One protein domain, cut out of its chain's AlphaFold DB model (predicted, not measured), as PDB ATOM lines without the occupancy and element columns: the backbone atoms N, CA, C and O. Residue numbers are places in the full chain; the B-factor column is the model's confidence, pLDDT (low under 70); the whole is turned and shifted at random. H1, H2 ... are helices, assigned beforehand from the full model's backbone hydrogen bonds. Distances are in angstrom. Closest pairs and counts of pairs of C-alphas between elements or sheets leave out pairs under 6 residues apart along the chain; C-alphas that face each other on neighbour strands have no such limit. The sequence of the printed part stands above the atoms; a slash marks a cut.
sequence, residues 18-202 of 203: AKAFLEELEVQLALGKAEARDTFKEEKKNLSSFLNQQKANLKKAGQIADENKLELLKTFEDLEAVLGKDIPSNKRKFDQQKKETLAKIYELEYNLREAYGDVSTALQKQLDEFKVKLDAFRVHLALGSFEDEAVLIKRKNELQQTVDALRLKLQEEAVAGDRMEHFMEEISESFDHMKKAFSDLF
ATOM      1  N   ALA A  18     134.742 142.998 192.641       79.44
ATOM      2  CA  ALA A  18     133.686 142.125 193.141       79.44
ATOM      3  C   ALA A  18     134.104 140.648 193.094       79.44
ATOM      4  O   ALA A  18     133.944 139.943 194.087       79.44
ATOM      5  N   LYS A  19     134.709 140.198 191.984       83.31
ATOM      6  CA  LYS A  19     135.274 138.844 191.854       83.31
ATOM      7  C   LYS A  19     136.330 138.574 192.923       83.31
ATOM      8  O   LYS A  19     136.191 137.607 193.664       83.31
ATOM      9  N   ALA A  20     137.312 139.466 193.056       86.94
ATOM     10  CA  ALA A  20     138.373 139.334 194.053       86.94
ATOM     11  C   ALA A  20     137.820 139.284 195.486       86.94
ATOM     12  O   ALA A  20     138.282 138.498 196.307       86.94
ATOM     13  N   PHE A  21     136.801 140.094 195.790       85.88
ATOM     14  CA  PHE A  21     136.148 140.065 197.094       85.88
ATOM     15  C   PHE A  21     135.411 138.759 197.367       85.88
ATOM     16  O   PHE A  21     135.528 138.232 198.467       85.88
ATOM     17  N   LEU A  22     134.658 138.236 196.397       84.56
ATOM     18  CA  LEU A  22     133.953 136.963 196.555       84.56
ATOM     19  C   LEU A  22     134.930 135.804 196.771       84.56
ATOM     20  O   LEU A  22     134.692 134.964 197.632       84.56
ATOM     21  N   GLU A  23     136.036 135.792 196.027       88.44
ATOM     22  CA  GLU A  23     137.098 134.791 196.162       88.44
ATOM     23  C   GLU A  23     137.771 134.855 197.536       88.44
ATOM     24  O   GLU A  23     137.894 133.833 198.210       88.44
ATOM     25  N   GLU A  24     138.145 136.050 197.995       89.88
ATOM     26  CA  GLU A  24     138.711 136.227 199.334       89.88
ATOM     27  C   GLU A  24     137.698 135.842 200.419       89.88
ATOM     28  O   GLU A  24     138.056 135.217 201.415       89.88
ATOM     29  N   LEU A  25     136.420 136.181 200.242       85.50
ATOM     30  CA  LEU A  25     135.390 135.866 201.224       85.50
ATOM     31  C   LEU A  25     135.182 134.355 201.362       85.50
ATOM     32  O   LEU A  25     135.069 133.870 202.483       85.50
ATOM     33  N   GLU A  26     135.184 133.610 200.259       86.00
ATOM     34  CA  GLU A  26     135.113 132.145 200.265       86.00
ATOM     35  C   GLU A  26     136.285 131.523 201.034       86.00
ATOM     36  O   GLU A  26     136.077 130.682 201.913       86.00
ATOM     37  N   VAL A  27     137.506 132.008 200.784       88.62
ATOM     38  CA  VAL A  27     138.690 131.603 201.556       88.62
ATOM     39  C   VAL A  27     138.468 131.893 203.043       88.62
ATOM     40  O   VAL A  27     138.562 130.990 203.870       88.62
ATOM     41  N   GLN A  28     138.087 133.121 203.398       84.69
ATOM     42  CA  GLN A  28     137.874 133.538 204.789       84.69
ATOM     43  C   GLN A  28     136.737 132.782 205.500       84.69
ATOM     44  O   GLN A  28     136.744 132.695 206.731       84.69
ATOM     45  N   LEU A  29     135.751 132.249 204.770       84.88
ATOM     46  CA  LEU A  29     134.655 131.452 205.336       84.88
ATOM     47  C   LEU A  29     135.098 130.047 205.736       84.88
ATOM     48  O   LEU A  29     134.608 129.523 206.751       84.88
ATOM     49  N   ALA A  30     136.030 129.482 204.966       86.19
ATOM     50  CA  ALA A  30     136.669 128.204 205.245       86.19
ATOM     51  C   ALA A  30     137.635 128.284 206.440       86.19
ATOM     52  O   ALA A  30     137.813 127.289 207.141       86.19
ATOM     53  N   LEU A  31     138.212 129.460 206.707       86.44
ATOM     54  CA  LEU A  31     139.160 129.664 207.803       86.44
ATOM     55  C   LEU A  31     138.499 129.706 209.191       86.44
ATOM     56  O   LEU A  31     137.381 130.205 209.393       86.44
ATOM     57  N   GLY A  32     139.249 129.234 210.190       84.06
ATOM     58  CA  GLY A  32     138.971 129.486 211.604       84.06
ATOM     59  C   GLY A  32     139.374 130.900 212.050       84.06
ATOM     60  O   GLY A  32     140.112 131.606 211.367       84.06
ATOM     61  N   LYS A  33     138.938 131.315 213.253       80.69
ATOM     62  CA  LYS A  33     139.229 132.657 213.815       80.69
ATOM     63  C   LYS A  33     140.727 132.975 213.906       80.69
ATOM     64  O   LYS A  33     141.131 134.110 213.662       80.69
ATOM     65  N   ALA A  34     141.532 131.997 214.324       82.94
ATOM     66  CA  ALA A  34     142.976 132.168 214.475       82.94
ATOM     67  C   ALA A  34     143.660 132.300 213.108       82.94
ATOM     68  O   ALA A  34     144.395 133.255 212.884       82.94
ATOM     69  N   GLU A  35     143.322 131.406 212.178       86.25
ATOM     70  CA  GLU A  35     143.884 131.381 210.826       86.25
ATOM     71  C   GLU A  35     143.566 132.667 210.061       86.25
ATOM     72  O   GLU A  35     144.475 133.317 209.560       86.25
ATOM     73  N   ALA A  36     142.305 133.114 210.063       87.69
ATOM     74  CA  ALA A  36     141.906 134.362 209.412       87.69
ATOM     75  C   ALA A  36     142.673 135.581 209.952       87.69
ATOM     76  O   ALA A  36     143.063 136.477 209.201       87.69
ATOM     77  N   ARG A  37     142.914 135.616 211.270       89.44
ATOM     78  CA  ARG A  37     143.686 136.686 211.915       89.44
ATOM     79  C   ARG A  37     145.155 136.649 211.497       89.44
ATOM     80  O   ARG A  37     145.728 137.716 211.266       89.44
ATOM     81  N   ASP A  38     145.751 135.466 211.413       90.88
ATOM     82  CA  ASP A  38     147.147 135.294 211.006       90.88
ATOM     83  C   ASP A  38     147.343 135.626 209.524       90.88
ATOM     84  O   ASP A  38     148.243 136.406 209.202       90.88
ATOM     85  N   THR A  39     146.443 135.170 208.648       90.06
ATOM     86  CA  THR A  39     146.417 135.558 207.230       90.06
ATOM     87  C   THR A  39     146.318 137.075 207.093       90.06
ATOM     88  O   THR A  39     147.153 137.697 206.445       90.06
ATOM     89  N   PHE A  40     145.375 137.727 207.781       92.00
ATOM     90  CA  PHE A  40     145.251 139.185 207.708       92.00
ATOM     91  C   PHE A  40     146.501 139.920 208.238       92.00
ATOM     92  O   PHE A  40     146.893 140.969 207.717       92.00
ATOM     93  N   LYS A  41     147.167 139.375 209.263       93.31
ATOM     94  CA  LYS A  41     148.424 139.924 209.791       93.31
ATOM     95  C   LYS A  41     149.569 139.820 208.787       93.31
ATOM     96  O   LYS A  41     150.342 140.772 208.658       93.31
ATOM     97  N   GLU A  42     149.689 138.692 208.098       93.62
ATOM     98  CA  GLU A  42     150.678 138.499 207.039       93.62
ATOM     99  C   GLU A  42     150.475 139.510 205.908       93.62
ATOM    100  O   GLU A  42     151.418 140.160 205.465       93.62
ATOM    101  N   GLU A  43     149.226 139.764 205.542       93.12
ATOM    102  CA  GLU A  43     148.868 140.703 204.481       93.12
ATOM    103  C   GLU A  43     149.197 142.155 204.833       93.12
ATOM    104  O   GLU A  43     149.757 142.894 204.021       93.12
ATOM    105  N   LYS A  44     148.978 142.551 206.093       94.56
ATOM    106  CA  LYS A  44     149.470 143.841 206.602       94.56
ATOM    107  C   LYS A  44     150.990 143.966 206.488       94.56
ATOM    108  O   LYS A  44     151.496 145.042 206.158       94.56
ATOM    109  N   LYS A  45     151.730 142.889 206.769       94.38
ATOM    110  CA  LYS A  45     153.196 142.867 206.670       94.38
ATOM    111  C   LYS A  45     153.655 142.962 205.213       94.38
ATOM    112  O   LYS A  45     154.583 143.719 204.933       94.38
ATOM    113  N   ASN A  46     152.991 142.251 204.304       94.06
ATOM    114  CA  ASN A  46     153.287 142.277 202.872       94.06
ATOM    115  C   ASN A  46     153.106 143.682 202.296       94.06
ATOM    116  O   ASN A  46     154.044 144.214 201.696       94.06
ATOM    117  N   LEU A  47     151.971 144.331 202.580       94.44
ATOM    118  CA  LEU A  47     151.748 145.714 202.162       94.44
ATOM    119  C   LEU A  47     152.796 146.658 202.769       94.44
ATOM    120  O   LEU A  47     153.383 147.459 202.051       94.44
ATOM    121  N   SER A  48     153.094 146.534 204.065       94.31
ATOM    122  CA  SER A  48     154.102 147.384 204.720       94.31
ATOM    123  C   SER A  48     155.489 147.238 204.078       94.31
ATOM    124  O   SER A  48     156.183 148.227 203.852       94.31
ATOM    125  N   SER A  49     155.899 146.012 203.742       94.50
ATOM    126  CA  SER A  49     157.162 145.751 203.040       94.50
ATOM    127  C   SER A  49     157.177 146.393 201.649       94.50
ATOM    128  O   SER A  49     158.144 147.055 201.265       94.50
ATOM    129  N   PHE A  50     156.072 146.261 200.915       94.19
ATOM    130  CA  PHE A  50     155.917 146.860 199.596       94.19
ATOM    131  C   PHE A  50     155.975 148.397 199.649       94.19
ATOM    132  O   PHE A  50     156.709 149.010 198.874       94.19
ATOM    133  N   LEU A  51     155.271 149.026 200.596       93.31
ATOM    134  CA  LEU A  51     155.296 150.477 200.807       93.31
ATOM    135  C   LEU A  51     156.709 150.974 201.133       93.31
ATOM    136  O   LEU A  51     157.156 151.955 200.540       93.31
ATOM    137  N   ASN A  52     157.452 150.255 201.978       92.56
ATOM    138  CA  ASN A  52     158.851 150.570 202.274       92.56
ATOM    139  C   ASN A  52     159.729 150.563 201.015       92.56
ATOM    140  O   ASN A  52     160.560 151.456 200.819       92.56
ATOM    141  N   GLN A  53     159.532 149.582 200.131       91.44
ATOM    142  CA  GLN A  53     160.251 149.516 198.862       91.44
ATOM    143  C   GLN A  53     159.884 150.688 197.940       91.44
ATOM    144  O   GLN A  53     160.779 151.332 197.386       91.44
ATOM    145  N   GLN A  54     158.594 151.010 197.809       90.12
ATOM    146  CA  GLN A  54     158.138 152.148 197.001       90.12
ATOM    147  C   GLN A  54     158.678 153.475 197.535       90.12
ATOM    148  O   GLN A  54     159.200 154.290 196.775       90.12
ATOM    149  N   LYS A  55     158.669 153.653 198.856       89.81
ATOM    150  CA  LYS A  55     159.250 154.807 199.543       89.81
ATOM    151  C   LYS A  55     160.752 154.937 199.272       89.81
ATOM    152  O   LYS A  55     161.246 156.036 199.022       89.81
ATOM    153  N   ALA A  56     161.501 153.832 199.289       89.25
ATOM    154  CA  ALA A  56     162.928 153.839 198.965       89.25
ATOM    155  C   ALA A  56     163.195 154.209 197.495       89.25
ATOM    156  O   ALA A  56     164.144 154.944 197.211       89.25
ATOM    157  N   ASN A  57     162.350 153.745 196.571       86.88
ATOM    158  CA  ASN A  57     162.427 154.108 195.155       86.88
ATOM    159  C   ASN A  57     162.118 155.597 194.945       86.88
ATOM    160  O   ASN A  57     162.885 156.292 194.280       86.88
ATOM    161  N   LEU A  58     161.072 156.106 195.599       84.94
ATOM    162  CA  LEU A  58     160.697 157.521 195.603       84.94
ATOM    163  C   LEU A  58     161.849 158.415 196.087       84.94
ATOM    164  O   LEU A  58     162.140 159.445 195.485       84.94
ATOM    165  N   LYS A  59     162.571 158.008 197.141       85.12
ATOM    166  CA  LYS A  59     163.743 158.753 197.638       85.12
ATOM    167  C   LYS A  59     164.863 158.866 196.601       85.12
ATOM    168  O   LYS A  59     165.537 159.895 196.566       85.12
ATOM    169  N   LYS A  60     165.047 157.844 195.762       83.56
ATOM    170  CA  LYS A  60     166.080 157.798 194.713       83.56
ATOM    171  C   LYS A  60     165.662 158.506 193.424       83.56
ATOM    172  O   LYS A  60     166.529 158.862 192.631       83.56
ATOM    173  N   ALA A  61     164.366 158.717 193.211       78.12
ATOM    174  CA  ALA A  61     163.872 159.459 192.064       78.12
ATOM    175  C   ALA A  61     164.287 160.938 192.171       78.12
ATOM    176  O   ALA A  61     163.997 161.614 193.164       78.12
ATOM    177  N   GLY A  62     165.006 161.414 191.151       68.00
ATOM    178  CA  GLY A  62     165.501 162.794 191.047       68.00
ATOM    179  C   GLY A  62     164.651 163.704 190.157       68.00
ATOM    180  O   GLY A  62     165.036 164.839 189.921       68.00
ATOM    181  N   GLN A  63     163.532 163.207 189.624       70.88
ATOM    182  CA  GLN A  63     162.703 163.910 188.633       70.88
ATOM    183  C   GLN A  63     161.459 164.580 189.241       70.88
ATOM    184  O   GLN A  63     160.600 165.056 188.510       70.88
ATOM    185  N   ILE A  64     161.335 164.591 190.569       70.56
ATOM    186  CA  ILE A  64     160.142 165.062 191.282       70.56
ATOM    187  C   ILE A  64     160.511 166.344 192.007       70.56
ATOM    188  O   ILE A  64     161.575 166.402 192.623       70.56
ATOM    189  N   ALA A  65     159.622 167.334 191.964       76.69
ATOM    190  CA  ALA A  65     159.755 168.527 192.787       76.69
ATOM    191  C   ALA A  65     159.887 168.139 194.270       76.69
ATOM    192  O   ALA A  65     159.140 167.291 194.767       76.69
ATOM    193  N   ASP A  66     160.832 168.759 194.977       79.19
ATOM    194  CA  ASP A  66     161.154 168.390 196.360       79.19
ATOM    195  C   ASP A  66     159.938 168.490 197.299       79.19
ATOM    196  O   ASP A  66     159.770 167.648 198.180       79.19
ATOM    197  N   GLU A  67     159.042 169.452 197.066       79.12
ATOM    198  CA  GLU A  67     157.801 169.635 197.834       79.12
ATOM    199  C   GLU A  67     156.844 168.438 197.681       79.12
ATOM    200  O   GLU A  67     156.477 167.813 198.678       79.12
ATOM    201  N   ASN A  68     156.541 168.027 196.442       83.00
ATOM    202  CA  ASN A  68     155.695 166.859 196.155       83.00
ATOM    203  C   ASN A  68     156.306 165.565 196.707       83.00
ATOM    204  O   ASN A  68     155.609 164.667 197.181       83.00
ATOM    205  N   LYS A  69     157.638 165.457 196.663       85.12
ATOM    206  CA  LYS A  69     158.365 164.309 197.206       85.12
ATOM    207  C   LYS A  69     158.226 164.219 198.725       85.12
ATOM    208  O   LYS A  69     158.013 163.122 199.240       85.12
ATOM    209  N   LEU A  70     158.344 165.339 199.441       86.88
ATOM    210  CA  LEU A  70     158.160 165.384 200.894       86.88
ATOM    211  C   LEU A  70     156.727 165.018 201.293       86.88
ATOM    212  O   LEU A  70     156.535 164.212 202.203       86.88
ATOM    213  N   GLU A  71     155.734 165.556 200.587       88.88
ATOM    214  CA  GLU A  71     154.325 165.260 200.844       88.88
ATOM    215  C   GLU A  71     153.991 163.781 200.599       88.88
ATOM    216  O   GLU A  71     153.376 163.126 201.446       88.88
ATOM    217  N   LEU A  72     154.481 163.203 199.500       88.88
ATOM    218  CA  LEU A  72     154.327 161.776 199.233       88.88
ATOM    219  C   LEU A  72     154.963 160.915 200.323       88.88
ATOM    220  O   LEU A  72     154.321 159.999 200.835       88.88
ATOM    221  N   LEU A  73     156.207 161.209 200.714       90.69
ATOM    222  CA  LEU A  73     156.889 160.465 201.775       90.69
ATOM    223  C   LEU A  73     156.095 160.477 203.084       90.69
ATOM    224  O   LEU A  73     156.014 159.439 203.742       90.69
ATOM    225  N   LYS A  74     155.465 161.608 203.412       93.38
ATOM    226  CA  LYS A  74     154.577 161.726 204.568       93.38
ATOM    227  C   LYS A  74     153.343 160.828 204.435       93.38
ATOM    228  O   LYS A  74     153.014 160.124 205.382       93.38
ATOM    229  N   THR A  75     152.684 160.784 203.275       93.12
ATOM    230  CA  THR A  75     151.521 159.888 203.089       93.12
ATOM    231  C   THR A  75     151.876 158.402 203.176       93.12
ATOM    232  O   THR A  75     151.099 157.620 203.726       93.12
ATOM    233  N   PHE A  76     153.071 158.006 202.718       93.06
ATOM    234  CA  PHE A  76     153.594 156.658 202.959       93.06
ATOM    235  C   PHE A  76     153.752 156.389 204.462       93.06
ATOM    236  O   PHE A  76     153.293 155.358 204.942       93.06
ATOM    237  N   GLU A  77     154.352 157.321 205.208       94.31
ATOM    238  CA  GLU A  77     154.561 157.198 206.660       94.31
ATOM    239  C   GLU A  77     153.254 157.110 207.442       94.31
ATOM    240  O   GLU A  77     153.125 156.276 208.339       94.31
ATOM    241  N   ASP A  78     152.269 157.922 207.073       94.88
ATOM    242  CA  ASP A  78     150.947 157.902 207.685       94.88
ATOM    243  C   ASP A  78     150.254 156.548 207.473       94.88
ATOM    244  O   ASP A  78     149.687 155.987 208.415       94.88
ATOM    245  N   LEU A  79     150.314 155.989 206.258       95.44
ATOM    246  CA  LEU A  79     149.746 154.671 205.974       95.44
ATOM    247  C   LEU A  79     150.492 153.563 206.736       95.44
ATOM    248  O   LEU A  79     149.855 152.711 207.359       95.44
ATOM    249  N   GLU A  80     151.827 153.600 206.753       93.75
ATOM    250  CA  GLU A  80     152.659 152.674 207.535       93.75
ATOM    251  C   GLU A  80     152.314 152.724 209.031       93.75
ATOM    252  O   GLU A  80     152.192 151.678 209.674       93.75
ATOM    253  N   ALA A  81     152.083 153.916 209.585       94.88
ATOM    254  CA  ALA A  81     151.720 154.089 210.987       94.88
ATOM    255  C   ALA A  81     150.375 153.427 211.322       94.88
ATOM    256  O   ALA A  81     150.250 152.775 212.361       94.88
ATOM    257  N   VAL A  82     149.367 153.540 210.448       94.06
ATOM    258  CA  VAL A  82     148.070 152.871 210.659       94.06
ATOM    259  C   VAL A  82     148.194 151.351 210.505       94.06
ATOM    260  O   VAL A  82     147.606 150.603 211.296       94.06
ATOM    261  N   LEU A  83     148.998 150.875 209.547       92.88
ATOM    262  CA  LEU A  83     149.285 149.447 209.373       92.88
ATOM    263  C   LEU A  83     150.060 148.862 210.563       92.88
ATOM    264  O   LEU A  83     149.804 147.721 210.944       92.88
ATOM    265  N   GLY A  84     150.926 149.639 211.211       92.31
ATOM    266  CA  GLY A  84     151.676 149.219 212.398       92.31
ATOM    267  C   GLY A  84     150.829 149.012 213.659       92.31
ATOM    268  O   GLY A  84     151.282 148.356 214.594       92.31
ATOM    269  N   LYS A  85     149.591 149.525 213.700       93.31
ATOM    270  CA  LYS A  85     148.684 149.335 214.843       93.31
ATOM    271  C   LYS A  85     148.252 147.873 214.970       93.31
ATOM    272  O   LYS A  85     148.021 147.194 213.962       93.31
ATOM    273  N   ASP A  86     148.038 147.415 216.200       91.94
ATOM    274  CA  ASP A  86     147.505 146.078 216.470       91.94
ATOM    275  C   ASP A  86     146.170 145.829 215.763       91.94
ATOM    276  O   ASP A  86     145.396 146.756 215.517       91.94
ATOM    277  N   ILE A  87     145.898 144.560 215.439       89.88
ATOM    278  CA  ILE A  87     144.620 144.129 214.860       89.88
ATOM    279  C   ILE A  87     143.582 144.036 215.991       89.88
ATOM    280  O   ILE A  87     143.733 143.190 216.888       89.88
ATOM    281  N   PRO A  88     142.511 144.847 215.970       88.00
ATOM    282  CA  PRO A  88     141.461 144.796 216.968       88.00
ATOM    283  C   PRO A  88     140.807 143.420 217.035       88.00
ATOM    284  O   PRO A  88     140.644 142.732 216.032       88.00
ATOM    285  N   SER A  89     140.417 143.011 218.238       77.12
ATOM    286  CA  SER A  89     139.690 141.759 218.465       77.12
ATOM    287  C   SER A  89     138.181 141.880 218.250       77.12
ATOM    288  O   SER A  89     137.502 140.863 218.197       77.12
ATOM    289  N   ASN A  90     137.643 143.100 218.130       80.94
ATOM    290  CA  ASN A  90     136.214 143.332 217.931       80.94
ATOM    291  C   ASN A  90     135.930 144.180 216.689       80.94
ATOM    292  O   ASN A  90     136.708 145.070 216.331       80.94
ATOM    293  N   LYS A  91     134.757 143.932 216.095       81.94
ATOM    294  CA  LYS A  91     134.268 144.591 214.881       81.94
ATOM    295  C   LYS A  91     134.275 146.113 214.985       81.94
ATOM    296  O   LYS A  91     134.770 146.767 214.082       81.94
ATOM    297  N   ARG A  92     133.777 146.698 216.080       84.19
ATOM    298  CA  ARG A  92     133.647 148.162 216.203       84.19
ATOM    299  C   ARG A  92     134.996 148.880 216.120       84.19
ATOM    300  O   ARG A  92     135.127 149.869 215.404       84.19
ATOM    301  N   LYS A  93     136.003 148.390 216.849       88.69
ATOM    302  CA  LYS A  93     137.365 148.942 216.788       88.69
ATOM    303  C   LYS A  93     138.012 148.669 215.429       88.69
ATOM    304  O   LYS A  93     138.725 149.529 214.921       88.69
ATOM    305  N   PHE A  94     137.739 147.505 214.836       90.56
ATOM    306  CA  PHE A  94     138.200 147.192 213.488       90.56
ATOM    307  C   PHE A  94     137.595 148.127 212.435       90.56
ATOM    308  O   PHE A  94     138.327 148.636 211.600       90.56
ATOM    309  N   ASP A  95     136.300 148.434 212.510       88.31
ATOM    310  CA  ASP A  95     135.612 149.359 211.601       88.31
ATOM    311  C   ASP A  95     136.237 150.761 211.651       88.31
ATOM    312  O   ASP A  95     136.454 151.389 210.612       88.31
ATOM    313  N   GLN A  96     136.593 151.238 212.849       90.88
ATOM    314  CA  GLN A  96     137.300 152.509 213.013       90.88
ATOM    315  C   GLN A  96     138.690 152.476 212.369       90.88
ATOM    316  O   GLN A  96     139.029 153.385 211.611       90.88
ATOM    317  N   GLN A  97     139.476 151.429 212.635       91.50
ATOM    318  CA  GLN A  97     140.805 151.284 212.041       91.50
ATOM    319  C   GLN A  97     140.721 151.148 210.520       91.50
ATOM    320  O   GLN A  97     141.464 151.809 209.811       91.50
ATOM    321  N   LYS A  98     139.789 150.346 210.001       92.00
ATOM    322  CA  LYS A  98     139.550 150.184 208.567       92.00
ATOM    323  C   LYS A  98     139.250 151.525 207.903       92.00
ATOM    324  O   LYS A  98     139.834 151.822 206.867       92.00
ATOM    325  N   LYS A  99     138.372 152.344 208.495       92.75
ATOM    326  CA  LYS A  99     138.060 153.685 207.980       92.75
ATOM    327  C   LYS A  99     139.308 154.566 207.911       92.75
ATOM    328  O   LYS A  99     139.511 155.247 206.912       92.75
ATOM    329  N   GLU A 100     140.130 154.540 208.954       95.00
ATOM    330  CA  GLU A 100     141.393 155.280 209.000       95.00
ATOM    331  C   GLU A 100     142.373 154.793 207.922       95.00
ATOM    332  O   GLU A 100     142.904 155.601 207.166       95.00
ATOM    333  N   THR A 101     142.551 153.476 207.789       94.62
ATOM    334  CA  THR A 101     143.429 152.874 206.780       94.62
ATOM    335  C   THR A 101     142.986 153.230 205.366       94.62
ATOM    336  O   THR A 101     143.809 153.646 204.558       94.62
ATOM    337  N   LEU A 102     141.689 153.118 205.062       93.50
ATOM    338  CA  LEU A 102     141.148 153.480 203.750       93.50
ATOM    339  C   LEU A 102     141.360 154.962 203.443       93.50
ATOM    340  O   LEU A 102     141.780 155.290 202.340       93.50
ATOM    341  N   ALA A 103     141.135 155.848 204.419       94.81
ATOM    342  CA  ALA A 103     141.394 157.273 204.244       94.81
ATOM    343  C   ALA A 103     142.862 157.542 203.869       94.81
ATOM    344  O   ALA A 103     143.116 158.300 202.938       94.81
ATOM    345  N   LYS A 104     143.814 156.866 204.528       96.44
ATOM    346  CA  LYS A 104     145.247 156.989 204.216       96.44
ATOM    347  C   LYS A 104     145.638 156.388 202.870       96.44
ATOM    348  O   LYS A 104     146.493 156.946 202.191       96.44
ATOM    349  N   ILE A 105     144.990 155.304 202.450       94.62
ATOM    350  CA  ILE A 105     145.178 154.759 201.101       94.62
ATOM    351  C   ILE A 105     144.701 155.763 200.045       94.62
ATOM    352  O   ILE A 105     145.442 156.038 199.107       94.62
ATOM    353  N   TYR A 106     143.512 156.346 200.209       92.81
ATOM    354  CA  TYR A 106     142.988 157.317 199.245       92.81
ATOM    355  C   TYR A 106     143.814 158.606 199.192       92.81
ATOM    356  O   TYR A 106     144.023 159.149 198.111       92.81
ATOM    357  N   GLU A 107     144.311 159.077 200.339       93.38
ATOM    358  CA  GLU A 107     145.227 160.220 200.414       93.38
ATOM    359  C   GLU A 107     146.529 159.943 199.641       93.38
ATOM    360  O   GLU A 107     146.956 160.765 198.832       93.38
ATOM    361  N   LEU A 108     147.117 158.753 199.816       92.38
ATOM    362  CA  LEU A 108     148.298 158.322 199.066       92.38
ATOM    363  C   LEU A 108     148.022 158.228 197.555       92.38
ATOM    364  O   LEU A 108     148.814 158.726 196.759       92.38
ATOM    365  N   GLU A 109     146.913 157.604 197.149       90.81
ATOM    366  CA  GLU A 109     146.523 157.475 195.734       90.81
ATOM    367  C   GLU A 109     146.322 158.840 195.068       90.81
ATOM    368  O   GLU A 109     146.782 159.052 193.945       90.81
ATOM    369  N   TYR A 110     145.672 159.771 195.771       90.25
ATOM    370  CA  TYR A 110     145.475 161.139 195.306       90.25
ATOM    371  C   TYR A 110     146.815 161.853 195.105       90.25
ATOM    372  O   TYR A 110     147.098 162.317 194.002       90.25
ATOM    373  N   ASN A 111     147.688 161.853 196.117       88.12
ATOM    374  CA  ASN A 111     148.980 162.536 196.029       88.12
ATOM    375  C   ASN A 111     149.899 161.923 194.965       88.12
ATOM    376  O   ASN A 111     150.660 162.636 194.313       88.12
ATOM    377  N   LEU A 112     149.829 160.607 194.744       85.88
ATOM    378  CA  LEU A 112     150.570 159.951 193.665       85.88
ATOM    379  C   LEU A 112     150.082 160.389 192.288       85.88
ATOM    380  O   LEU A 112     150.907 160.641 191.411       85.88
ATOM    381  N   ARG A 113     148.764 160.505 192.105       85.88
ATOM    382  CA  ARG A 113     148.179 160.995 190.856       85.88
ATOM    383  C   ARG A 113     148.563 162.450 190.595       85.88
ATOM    384  O   ARG A 113     148.966 162.766 189.484       85.88
ATOM    385  N   GLU A 114     148.521 163.303 191.613       83.88
ATOM    386  CA  GLU A 114     148.923 164.710 191.480       83.88
ATOM    387  C   GLU A 114     150.421 164.858 191.164       83.88
ATOM    388  O   GLU A 114     150.810 165.673 190.329       83.88
ATOM    389  N   ALA A 115     151.283 164.045 191.784       80.88
ATOM    390  CA  ALA A 115     152.732 164.159 191.616       80.88
ATOM    391  C   ALA A 115     153.283 163.497 190.338       80.88
ATOM    392  O   ALA A 115     154.301 163.956 189.819       80.88
ATOM    393  N   TYR A 116     152.659 162.416 189.851       73.19
ATOM    394  CA  TYR A 116     153.166 161.600 188.734       73.19
ATOM    395  C   TYR A 116     152.203 161.454 187.551       73.19
ATOM    396  O   TYR A 116     152.565 160.835 186.551       73.19
ATOM    397  N   GLY A 117     150.978 161.969 187.647       69.31
ATOM    398  CA  GLY A 117     149.907 161.742 186.674       69.31
ATOM    399  C   GLY A 117     149.256 160.363 186.806       69.31
ATOM    400  O   GLY A 117     148.032 160.279 186.822       69.31
ATOM    401  N   ASP A 118     150.051 159.301 186.975       64.38
ATOM    402  CA  ASP A 118     149.564 157.933 187.168       64.38
ATOM    403  C   ASP A 118     150.236 157.214 188.342       64.38
ATOM    404  O   ASP A 118     151.450 157.269 188.558       64.38
ATOM    405  N   VAL A 119     149.421 156.463 189.086       66.81
ATOM    406  CA  VAL A 119     149.898 155.526 190.106       66.81
ATOM    407  C   VAL A 119     150.505 154.324 189.390       66.81
ATOM    408  O   VAL A 119     149.881 153.754 188.495       66.81
ATOM    409  N   SER A 120     151.701 153.882 189.801       78.81
ATOM    410  CA  SER A 120     152.277 152.660 189.225       78.81
ATOM    411  C   SER A 120     151.276 151.503 189.339       78.81
ATOM    412  O   SER A 120     150.730 151.255 190.418       78.81
ATOM    413  N   THR A 121     151.055 150.771 188.245       83.56
ATOM    414  CA  THR A 121     150.068 149.679 188.192       83.56
ATOM    415  C   THR A 121     150.276 148.657 189.313       83.56
ATOM    416  O   THR A 121     149.314 148.133 189.866       83.56
ATOM    417  N   ALA A 122     151.532 148.408 189.697       86.00
ATOM    418  CA  ALA A 122     151.875 147.511 190.796       86.00
ATOM    419  C   ALA A 122     151.401 148.031 192.166       86.00
ATOM    420  O   ALA A 122     150.867 147.253 192.952       86.00
ATOM    421  N   LEU A 123     151.574 149.328 192.450       88.25
ATOM    422  CA  LEU A 123     151.114 149.928 193.704       88.25
ATOM    423  C   LEU A 123     149.593 150.009 193.762       88.25
ATOM    424  O   LEU A 123     149.023 149.610 194.770       88.25
ATOM    425  N   GLN A 124     148.944 150.429 192.673       88.44
ATOM    426  CA  GLN A 124     147.482 150.450 192.601       88.44
ATOM    427  C   GLN A 124     146.902 149.056 192.875       88.44
ATOM    428  O   GLN A 124     146.038 148.895 193.733       88.44
ATOM    429  N   LYS A 125     147.457 148.028 192.220       88.88
ATOM    430  CA  LYS A 125     147.058 146.634 192.426       88.88
ATOM    431  C   LYS A 125     147.225 146.190 193.883       88.88
ATOM    432  O   LYS A 125     146.297 145.616 194.440       88.88
ATOM    433  N   GLN A 126     148.370 146.473 194.512       92.44
ATOM    434  CA  GLN A 126     148.608 146.103 195.914       92.44
ATOM    435  C   GLN A 126     147.650 146.802 196.888       92.44
ATOM    436  O   GLN A 126     147.166 146.185 197.836       92.44
ATOM    437  N   LEU A 127     147.343 148.080 196.652       92.88
ATOM    438  CA  LEU A 127     146.377 148.814 197.464       92.88
ATOM    439  C   LEU A 127     144.964 148.240 197.303       92.88
ATOM    440  O   LEU A 127     144.272 148.050 198.302       92.88
ATOM    441  N   ASP A 128     144.550 147.912 196.079       90.44
ATOM    442  CA  ASP A 128     143.224 147.347 195.812       90.44
ATOM    443  C   ASP A 128     143.060 145.929 196.377       90.44
ATOM    444  O   ASP A 128     142.044 145.640 197.014       90.44
ATOM    445  N   GLU A 129     144.076 145.071 196.248       91.12
ATOM    446  CA  GLU A 129     144.107 143.750 196.896       91.12
ATOM    447  C   GLU A 129     143.964 143.877 198.419       91.12
ATOM    448  O   GLU A 129     143.188 143.156 199.048       91.12
ATOM    449  N   PHE A 130     144.654 144.841 199.031       94.19
ATOM    450  CA  PHE A 130     144.560 145.053 200.470       94.19
ATOM    451  C   PHE A 130     143.193 145.607 200.912       94.19
ATOM    452  O   PHE A 130     142.672 145.192 201.952       94.19
ATOM    453  N   LYS A 131     142.563 146.496 200.126       92.44
ATOM    454  CA  LYS A 131     141.181 146.964 200.373       92.44
ATOM    455  C   LYS A 131     140.194 145.794 200.385       92.44
ATOM    456  O   LYS A 131     139.337 145.729 201.267       92.44
ATOM    457  N   VAL A 132     140.345 144.851 199.454       90.00
ATOM    458  CA  VAL A 132     139.529 143.630 199.402       90.00
ATOM    459  C   VAL A 132     139.706 142.794 200.673       90.00
ATOM    460  O   VAL A 132     138.718 142.424 201.309       90.00
ATOM    461  N   LYS A 133     140.951 142.574 201.108       91.56
ATOM    462  CA  LYS A 133     141.256 141.811 202.330       91.56
ATOM    463  C   LYS A 133     140.721 142.485 203.597       91.56
ATOM    464  O   LYS A 133     140.216 141.807 204.491       91.56
ATOM    465  N   LEU A 134     140.752 143.820 203.665       90.62
ATOM    466  CA  LEU A 134     140.107 144.592 204.739       90.62
ATOM    467  C   LEU A 134     138.591 144.371 204.787       90.62
ATOM    468  O   LEU A 134     138.016 144.233 205.871       90.62
ATOM    469  N   ASP A 135     137.932 144.384 203.627       87.00
ATOM    470  CA  ASP A 135     136.494 144.144 203.524       87.00
ATOM    471  C   ASP A 135     136.145 142.715 203.966       87.00
ATOM    472  O   ASP A 135     135.231 142.541 204.775       87.00
ATOM    473  N   ALA A 136     136.883 141.710 203.496       87.31
ATOM    474  CA  ALA A 136     136.609 140.309 203.801       87.31
ATOM    475  C   ALA A 136     136.868 139.970 205.278       87.31
ATOM    476  O   ALA A 136     136.010 139.385 205.944       87.31
ATOM    477  N   PHE A 137     137.990 140.429 205.844       89.12
ATOM    478  CA  PHE A 137     138.300 140.198 207.257       89.12
ATOM    479  C   PHE A 137     137.281 140.863 208.197       89.12
ATOM    480  O   PHE A 137     136.952 140.319 209.253       89.12
ATOM    481  N   ARG A 138     136.693 142.002 207.802       87.56
ATOM    482  CA  ARG A 138     135.574 142.609 208.543       87.56
ATOM    483  C   ARG A 138     134.380 141.662 208.644       87.56
ATOM    484  O   ARG A 138     133.799 141.546 209.723       87.56
ATOM    485  N   VAL A 139     133.998 141.022 207.536       84.50
ATOM    486  CA  VAL A 139     132.891 140.052 207.517       84.50
ATOM    487  C   VAL A 139     133.237 138.860 208.406       84.50
ATOM    488  O   VAL A 139     132.412 138.453 209.223       84.50
ATOM    489  N   HIS A 140     134.479 138.375 208.342       84.25
ATOM    490  CA  HIS A 140     134.950 137.294 209.205       84.25
ATOM    491  C   HIS A 140     134.845 137.643 210.702       84.25
ATOM    492  O   HIS A 140     134.288 136.868 211.479       84.25
ATOM    493  N   LEU A 141     135.314 138.823 211.128       84.38
ATOM    494  CA  LEU A 141     135.194 139.273 212.525       84.38
ATOM    495  C   LEU A 141     133.744 139.324 212.999       84.38
ATOM    496  O   LEU A 141     133.443 139.047 214.160       84.38
ATOM    497  N   ALA A 142     132.852 139.700 212.096       82.94
ATOM    498  CA  ALA A 142     131.453 139.852 212.393       82.94
ATOM    499  C   ALA A 142     130.750 138.491 212.533       82.94
ATOM    500  O   ALA A 142     130.030 138.277 213.506       82.94
ATOM    501  N   LEU A 143     131.078 137.515 211.682       82.06
ATOM    502  CA  LEU A 143     130.701 136.113 211.899       82.06
ATOM    503  C   LEU A 143     131.290 135.576 213.210       82.06
ATOM    504  O   LEU A 143     130.634 134.861 213.959       82.06
ATOM    505  N   GLY A 144     132.514 135.981 213.540       78.62
ATOM    506  CA  GLY A 144     133.174 135.604 214.781       78.62
ATOM    507  C   GLY A 144     132.502 136.118 216.061       78.62
ATOM    508  O   GLY A 144     132.839 135.611 217.133       78.62
ATOM    509  N   SER A 145     131.576 137.082 215.974       78.44
ATOM    510  CA  SER A 145     130.823 137.594 217.130       78.44
ATOM    511  C   SER A 145     129.591 136.774 217.523       78.44
ATOM    512  O   SER A 145     129.045 137.016 218.594       78.44
ATOM    513  N   PHE A 146     129.171 135.792 216.720       78.56
ATOM    514  CA  PHE A 146     128.099 134.883 217.128       78.56
ATOM    515  C   PHE A 146     128.614 133.863 218.150       78.56
ATOM    516  O   PHE A 146     129.601 133.169 217.902       78.56
ATOM    517  N   GLU A 147     127.938 133.784 219.298       73.69
ATOM    518  CA  GLU A 147     128.221 132.799 220.351       73.69
ATOM    519  C   GLU A 147     127.526 131.455 220.088       73.69
ATOM    520  O   GLU A 147     128.059 130.406 220.437       73.69
ATOM    521  N   ASP A 148     126.360 131.483 219.436       85.62
ATOM    522  CA  ASP A 148     125.607 130.288 219.054       85.62
ATOM    523  C   ASP A 148     126.179 129.677 217.764       85.62
ATOM    524  O   ASP A 148     126.137 130.276 216.684       85.62
ATOM    525  N   GLU A 149     126.707 128.460 217.887       84.00
ATOM    526  CA  GLU A 149     127.327 127.714 216.794       84.00
ATOM    527  C   GLU A 149     126.331 127.332 215.687       84.00
ATOM    528  O   GLU A 149     126.672 127.400 214.505       84.00
ATOM    529  N   ALA A 150     125.082 127.001 216.027       86.12
ATOM    530  CA  ALA A 150     124.062 126.665 215.037       86.12
ATOM    531  C   ALA A 150     123.660 127.900 214.219       86.12
ATOM    532  O   ALA A 150     123.514 127.822 212.994       86.12
ATOM    533  N   VAL A 151     123.541 129.058 214.875       83.31
ATOM    534  CA  VAL A 151     123.316 130.341 214.193       83.31
ATOM    535  C   VAL A 151     124.510 130.689 213.305       83.31
ATOM    536  O   VAL A 151     124.312 131.059 212.147       83.31
ATOM    537  N   LEU A 152     125.740 130.524 213.799       82.75
ATOM    538  CA  LEU A 152     126.958 130.779 213.030       82.75
ATOM    539  C   LEU A 152     127.034 129.914 211.765       82.75
ATOM    540  O   LEU A 152     127.262 130.447 210.679       82.75
ATOM    541  N   ILE A 153     126.811 128.603 211.887       85.31
ATOM    542  CA  ILE A 153     126.817 127.669 210.751       85.31
ATOM    543  C   ILE A 153     125.746 128.068 209.735       85.31
ATOM    544  O   ILE A 153     126.028 128.146 208.539       85.31
ATOM    545  N   LYS A 154     124.532 128.393 210.199       86.69
ATOM    546  CA  LYS A 154     123.455 128.855 209.318       86.69
ATOM    547  C   LYS A 154     123.863 130.110 208.542       86.69
ATOM    548  O   LYS A 154     123.700 130.142 207.325       86.69
ATOM    549  N   ARG A 155     124.436 131.115 209.216       82.62
ATOM    550  CA  ARG A 155     124.889 132.360 208.571       82.62
ATOM    551  C   ARG A 155     126.037 132.133 207.595       82.62
ATOM    552  O   ARG A 155     126.017 132.722 206.519       82.62
ATOM    553  N   LYS A 156     127.002 131.269 207.930       83.88
ATOM    554  CA  LYS A 156     128.072 130.872 207.002       83.88
ATOM    555  C   LYS A 156     127.500 130.232 205.736       83.88
ATOM    556  O   LYS A 156     127.906 130.614 204.646       83.88
ATOM    557  N   ASN A 157     126.523 129.335 205.871       86.00
ATOM    558  CA  ASN A 157     125.894 128.666 204.731       86.00
ATOM    559  C   ASN A 157     125.073 129.627 203.856       86.00
ATOM    560  O   ASN A 157     125.193 129.579 202.638       86.00
ATOM    561  N   GLU A 158     124.271 130.518 204.451       84.19
ATOM    562  CA  GLU A 158     123.514 131.548 203.712       84.19
ATOM    563  C   GLU A 158     124.451 132.470 202.917       84.19
ATOM    564  O   GLU A 158     124.202 132.797 201.753       84.19
ATOM    565  N   LEU A 159     125.557 132.871 203.545       82.12
ATOM    566  CA  LEU A 159     126.576 133.684 202.904       82.12
ATOM    567  C   LEU A 159     127.292 132.908 201.788       82.12
ATOM    568  O   LEU A 159     127.427 133.451 200.695       82.12
ATOM    569  N   GLN A 160     127.672 131.647 202.007       84.31
ATOM    570  CA  GLN A 160     128.291 130.814 200.971       84.31
ATOM    571  C   GLN A 160     127.371 130.655 199.754       84.31
ATOM    572  O   GLN A 160     127.794 130.903 198.633       84.31
ATOM    573  N   GLN A 161     126.086 130.360 199.966       85.12
ATOM    574  CA  GLN A 161     125.103 130.270 198.880       85.12
ATOM    575  C   GLN A 161     124.976 131.584 198.101       85.12
ATOM    576  O   GLN A 161     124.836 131.578 196.877       85.12
ATOM    577  N   THR A 162     125.040 132.718 198.801       80.75
ATOM    578  CA  THR A 162     125.017 134.045 198.174       80.75
ATOM    579  C   THR A 162     126.279 134.288 197.342       80.75
ATOM    580  O   THR A 162     126.185 134.797 196.224       80.75
ATOM    581  N   VAL A 163     127.452 133.905 197.860       81.69
ATOM    582  CA  VAL A 163     128.735 133.980 197.145       81.69
ATOM    583  C   VAL A 163     128.688 133.124 195.883       81.69
ATOM    584  O   VAL A 163     128.957 133.643 194.800       81.69
ATOM    585  N   ASP A 164     128.263 131.866 195.992       84.06
ATOM    586  CA  ASP A 164     128.173 130.928 194.870       84.06
ATOM    587  C   ASP A 164     127.232 131.453 193.777       84.06
ATOM    588  O   ASP A 164     127.591 131.484 192.599       84.06
ATOM    589  N   ALA A 165     126.051 131.948 194.162       83.44
ATOM    590  CA  ALA A 165     125.082 132.513 193.226       83.44
ATOM    591  C   ALA A 165     125.641 133.731 192.475       83.44
ATOM    592  O   ALA A 165     125.439 133.871 191.267       83.44
ATOM    593  N   LEU A 166     126.365 134.615 193.166       79.94
ATOM    594  CA  LEU A 166     126.986 135.778 192.536       79.94
ATOM    595  C   LEU A 166     128.172 135.388 191.651       79.94
ATOM    596  O   LEU A 166     128.337 135.978 190.584       79.94
ATOM    597  N   ARG A 167     128.965 134.379 192.034       80.56
ATOM    598  CA  ARG A 167     130.043 133.848 191.183       80.56
ATOM    599  C   ARG A 167     129.491 133.255 189.892       80.56
ATOM    600  O   ARG A 167     130.039 133.555 188.835       80.56
ATOM    601  N   LEU A 168     128.405 132.481 189.958       82.62
ATOM    602  CA  LEU A 168     127.745 131.931 188.769       82.62
ATOM    603  C   LEU A 168     127.277 133.047 187.830       82.62
ATOM    604  O   LEU A 168     127.657 133.053 186.662       82.62
ATOM    605  N   LYS A 169     126.584 134.065 188.359       77.06
ATOM    606  CA  LYS A 169     126.185 135.243 187.569       77.06
ATOM    607  C   LYS A 169     127.384 135.943 186.918       77.06
ATOM    608  O   LYS A 169     127.331 136.328 185.757       77.06
ATOM    609  N   LEU A 170     128.495 136.074 187.647       72.25
ATOM    610  CA  LEU A 170     129.749 136.665 187.160       72.25
ATOM    611  C   LEU A 170     130.497 135.820 186.112       72.25
ATOM    612  O   LEU A 170     131.389 136.354 185.438       72.25
ATOM    613  N   GLN A 171     130.194 134.523 186.009       70.81
ATOM    614  CA  GLN A 171     130.762 133.595 185.027       70.81
ATOM    615  C   GLN A 171     129.899 133.494 183.763       70.81
ATOM    616  O   GLN A 171     130.457 133.475 182.665       70.81
ATOM    617  N   GLU A 172     128.570 133.474 183.901       69.62
ATOM    618  CA  GLU A 172     127.619 133.311 182.789       69.62
ATOM    619  C   GLU A 172     127.701 134.438 181.739       69.62
ATOM    620  O   GLU A 172     127.456 134.197 180.558       69.62
ATOM    621  N   GLU A 173     128.141 135.643 182.117       58.53
ATOM    622  CA  GLU A 173     128.168 136.813 181.222       58.53
ATOM    623  C   GLU A 173     129.563 137.224 180.717       58.53
ATOM    624  O   GLU A 173     129.690 138.190 179.968       58.53
ATOM    625  N   ALA A 174     130.617 136.437 180.975       51.28
ATOM    626  CA  ALA A 174     131.908 136.620 180.288       51.28
ATOM    627  C   ALA A 174     131.832 136.378 178.753       51.28
ATOM    628  O   ALA A 174     132.846 136.463 178.060       51.28
ATOM    629  N   VAL A 175     130.635 136.075 178.226       51.03
ATOM    630  CA  VAL A 175     130.350 135.627 176.854       51.03
ATOM    631  C   VAL A 175     129.411 136.581 176.079       51.03
ATOM    632  O   VAL A 175     129.306 136.454 174.860       51.03
ATOM    633  N   ALA A 176     128.757 137.570 176.704       49.97
ATOM    634  CA  ALA A 176     127.734 138.397 176.039       49.97
ATOM    635  C   ALA A 176     128.141 139.881 175.918       49.97
ATOM    636  O   ALA A 176     128.235 140.578 176.915       49.97
ATOM    637  N   GLY A 177     128.349 140.365 174.684       61.59
ATOM    638  CA  GLY A 177     128.795 141.731 174.343       61.59
ATOM    639  C   GLY A 177     127.923 142.891 174.867       61.59
ATOM    640  O   GLY A 177     128.043 143.284 176.020       61.59
ATOM    641  N   ASP A 178     127.077 143.497 174.025       56.69
ATOM    642  CA  ASP A 178     126.394 144.796 174.269       56.69
ATOM    643  C   ASP A 178     125.482 144.897 175.520       56.69
ATOM    644  O   ASP A 178     124.960 145.970 175.809       56.69
ATOM    645  N   ARG A 179     125.287 143.823 176.302       65.75
ATOM    646  CA  ARG A 179     124.532 143.845 177.576       65.75
ATOM    647  C   ARG A 179     125.398 144.052 178.821       65.75
ATOM    648  O   ARG A 179     124.863 144.165 179.921       65.75
ATOM    649  N   MET A 180     126.711 144.178 178.635       65.12
ATOM    650  CA  MET A 180     127.685 144.359 179.710       65.12
ATOM    651  C   MET A 180     127.337 145.530 180.647       65.12
ATOM    652  O   MET A 180     127.554 145.425 181.847       65.12
ATOM    653  N   GLU A 181     126.805 146.644 180.128       66.25
ATOM    654  CA  GLU A 181     126.504 147.840 180.935       66.25
ATOM    655  C   GLU A 181     125.407 147.591 181.978       66.25
ATOM    656  O   GLU A 181     125.644 147.813 183.165       66.25
ATOM    657  N   HIS A 182     124.255 147.056 181.564       69.50
ATOM    658  CA  HIS A 182     123.157 146.733 182.482       69.50
ATOM    659  C   HIS A 182     123.543 145.645 183.488       69.50
ATOM    660  O   HIS A 182     123.221 145.743 184.667       69.50
ATOM    661  N   PHE A 183     124.317 144.651 183.056       70.44
ATOM    662  CA  PHE A 183     124.832 143.622 183.952       70.44
ATOM    663  C   PHE A 183     125.796 144.181 185.009       70.44
ATOM    664  O   PHE A 183     125.717 143.832 186.188       70.44
ATOM    665  N   MET A 184     126.713 145.070 184.606       67.75
ATOM    666  CA  MET A 184     127.640 145.731 185.528       67.75
ATOM    667  C   MET A 184     126.892 146.531 186.593       67.75
ATOM    668  O   MET A 184     127.321 146.542 187.749       67.75
ATOM    669  N   GLU A 185     125.787 147.172 186.217       69.69
ATOM    670  CA  GLU A 185     124.912 147.903 187.130       69.69
ATOM    671  C   GLU A 185     124.211 146.951 188.111       69.69
ATOM    672  O   GLU A 185     124.415 147.079 189.317       69.69
ATOM    673  N   GLU A 186     123.527 145.912 187.622       70.62
ATOM    674  CA  GLU A 186     122.815 144.935 188.463       70.62
ATOM    675  C   GLU A 186     123.733 144.190 189.445       70.62
ATOM    676  O   GLU A 186     123.373 143.958 190.606       70.62
ATOM    677  N   ILE A 187     124.936 143.805 189.007       69.19
ATOM    678  CA  ILE A 187     125.924 143.160 189.878       69.19
ATOM    679  C   ILE A 187     126.484 144.147 190.890       69.19
ATOM    680  O   ILE A 187     126.644 143.772 192.052       69.19
ATOM    681  N   SER A 188     126.778 145.385 190.483       67.88
ATOM    682  CA  SER A 188     127.256 146.411 191.414       67.88
ATOM    683  C   SER A 188     126.213 146.685 192.493       67.88
ATOM    684  O   SER A 188     126.553 146.696 193.672       67.88
ATOM    685  N   GLU A 189     124.940 146.812 192.117       70.88
ATOM    686  CA  GLU A 189     123.836 146.982 193.061       70.88
ATOM    687  C   GLU A 189     123.679 145.764 193.971       70.88
ATOM    688  O   GLU A 189     123.632 145.907 195.191       70.88
ATOM    689  N   SER A 190     123.665 144.551 193.413       69.94
ATOM    690  CA  SER A 190     123.578 143.309 194.197       69.94
ATOM    691  C   SER A 190     124.741 143.175 195.181       69.94
ATOM    692  O   SER A 190     124.563 142.721 196.311       69.94
ATOM    693  N   PHE A 191     125.935 143.595 194.773       67.50
ATOM    694  CA  PHE A 191     127.141 143.593 195.587       67.50
ATOM    695  C   PHE A 191     127.104 144.653 196.688       67.50
ATOM    696  O   PHE A 191     127.450 144.354 197.829       67.50
ATOM    697  N   ASP A 192     126.637 145.862 196.389       69.06
ATOM    698  CA  ASP A 192     126.450 146.919 197.383       69.06
ATOM    699  C   ASP A 192     125.353 146.539 198.382       69.06
ATOM    700  O   ASP A 192     125.531 146.704 199.591       69.06
ATOM    701  N   HIS A 193     124.257 145.937 197.913       70.44
ATOM    702  CA  HIS A 193     123.225 145.352 198.762       70.44
ATOM    703  C   HIS A 193     123.774 144.232 199.630       70.44
ATOM    704  O   HIS A 193     123.431 144.169 200.803       70.44
ATOM    705  N   MET A 194     124.650 143.386 199.103       71.31
ATOM    706  CA  MET A 194     125.296 142.327 199.860       71.31
ATOM    707  C   MET A 194     126.248 142.901 200.921       71.31
ATOM    708  O   MET A 194     126.131 142.572 202.100       71.31
ATOM    709  N   LYS A 195     127.118 143.849 200.552       67.38
ATOM    710  CA  LYS A 195     127.980 144.586 201.491       67.38
ATOM    711  C   LYS A 195     127.170 145.289 202.572       67.38
ATOM    712  O   LYS A 195     127.590 145.304 203.734       67.38
ATOM    713  N   LYS A 196     126.029 145.873 202.212       67.25
ATOM    714  CA  LYS A 196     125.130 146.570 203.129       67.25
ATOM    715  C   LYS A 196     124.372 145.601 204.026       67.25
ATOM    716  O   LYS A 196     124.442 145.759 205.231       67.25
ATOM    717  N   ALA A 197     123.747 144.565 203.478       65.44
ATOM    718  CA  ALA A 197     123.049 143.532 204.234       65.44
ATOM    719  C   ALA A 197     123.998 142.843 205.214       65.44
ATOM    720  O   ALA A 197     123.651 142.673 206.377       65.44
ATOM    721  N   PHE A 198     125.232 142.545 204.801       63.03
ATOM    722  CA  PHE A 198     126.250 142.083 205.735       63.03
ATOM    723  C   PHE A 198     126.605 143.160 206.747       63.03
ATOM    724  O   PHE A 198     126.628 142.866 207.925       63.03
ATOM    725  N   SER A 199     126.800 144.419 206.362       57.22
ATOM    726  CA  SER A 199     127.043 145.497 207.336       57.22
ATOM    727  C   SER A 199     125.923 145.668 208.374       57.22
ATOM    728  O   SER A 199     126.242 145.930 209.536       57.22
ATOM    729  N   ASP A 200     124.669 145.490 207.955       59.97
ATOM    730  CA  ASP A 200     123.439 145.678 208.731       59.97
ATOM    731  C   ASP A 200     123.093 144.444 209.582       59.97
ATOM    732  O   ASP A 200     122.523 144.585 210.658       59.97
ATOM    733  N   LEU A 201     123.523 143.240 209.178       53.22
ATOM    734  CA  LEU A 201     123.460 142.011 209.990       53.22
ATOM    735  C   LEU A 201     124.319 142.082 211.267       53.22
ATOM    736  O   LEU A 201     124.291 141.156 212.075       53.22
ATOM    737  N   PHE A 202     125.088 143.160 211.445       49.16
ATOM    738  CA  PHE A 202     126.064 143.334 212.516       49.16
ATOM    739  C   PHE A 202     125.927 144.677 213.256       49.16
ATOM    740  O   PHE A 202     126.948 145.235 213.694       49.16
TER     741      PHE A 202
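AT A GLANCE: This is residues 18 to 202 of the 203 residues of an uncharacterized protein of uncultured bacterium (UniProt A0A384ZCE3). The model is a flat V of helices: one arm is an up-and-down bundle, H2 to H5, and the other holds H1, H6 and H7 more loosely. The arms join near the end of H5, where H1 packs on H5 and H6; residues 174 to 182 stick out. The printed part has 185 residues with seven named helices, H1 to H7 in order, and no named strand: all helix. It is only just compact, close to loose, with a radius of gyration of the C-alphas of 18.8 A and spans of 58 by 46 by 23 A.

HOW THE PARTS SIT: Start at H1, residues 18 to 30; it touches the hub H5, residues 121 to 143, at a steep tilt of 44 degrees, closest at the C-alphas of Leu 25 and Ala 136, 5.3 A. H1 touches H6, residues 149 to 172, closest at C-alphas 22 and 163, 6.0 A. Next, H2, residues 33 to 60, H3, residues 66 to 84, and H4, residues 91 to 116, form with H5 the bundle, each running against the one before. H3 and H4, a hairpin, touch closest at C-alphas 79 and 104, 5.4 A. H2 touches H5 closest at C-alphas 47 and 126, 7.0 A. H2 and H4 are apart. H5 and H6, a hairpin, only just touch, with 3 pairs of C-alphas within 8 A, by residue 143 and residues 152 to 156. H7, residues 180 to 200, touches no helix; its Phe 191 C-alpha is 7.1 A from that of Ala 18. In H1 to H7 every O i to N i+4 pair is within hydrogen-bond range.

IN THESE COORDINATES: Find C-alpha 18 at (133.686, 142.125, 193.141), where H1 begins. H2 runs 41.4 A to C-alpha 60 at (166.080, 157.798, 194.713). H4 spans 36.5 A, H6 34.5 A and H5 33.5 A. H7 ends at C-alpha 200, (123.439, 145.678, 208.731).

THE WHOLE: The farthest C-alphas, of Gly 62 and Ala 150, are 60.0 A apart. The printed part has no cut, and no link is long. Confidence is low, under 70, in 30 residues, among them 172 to 182 and 195 to 202.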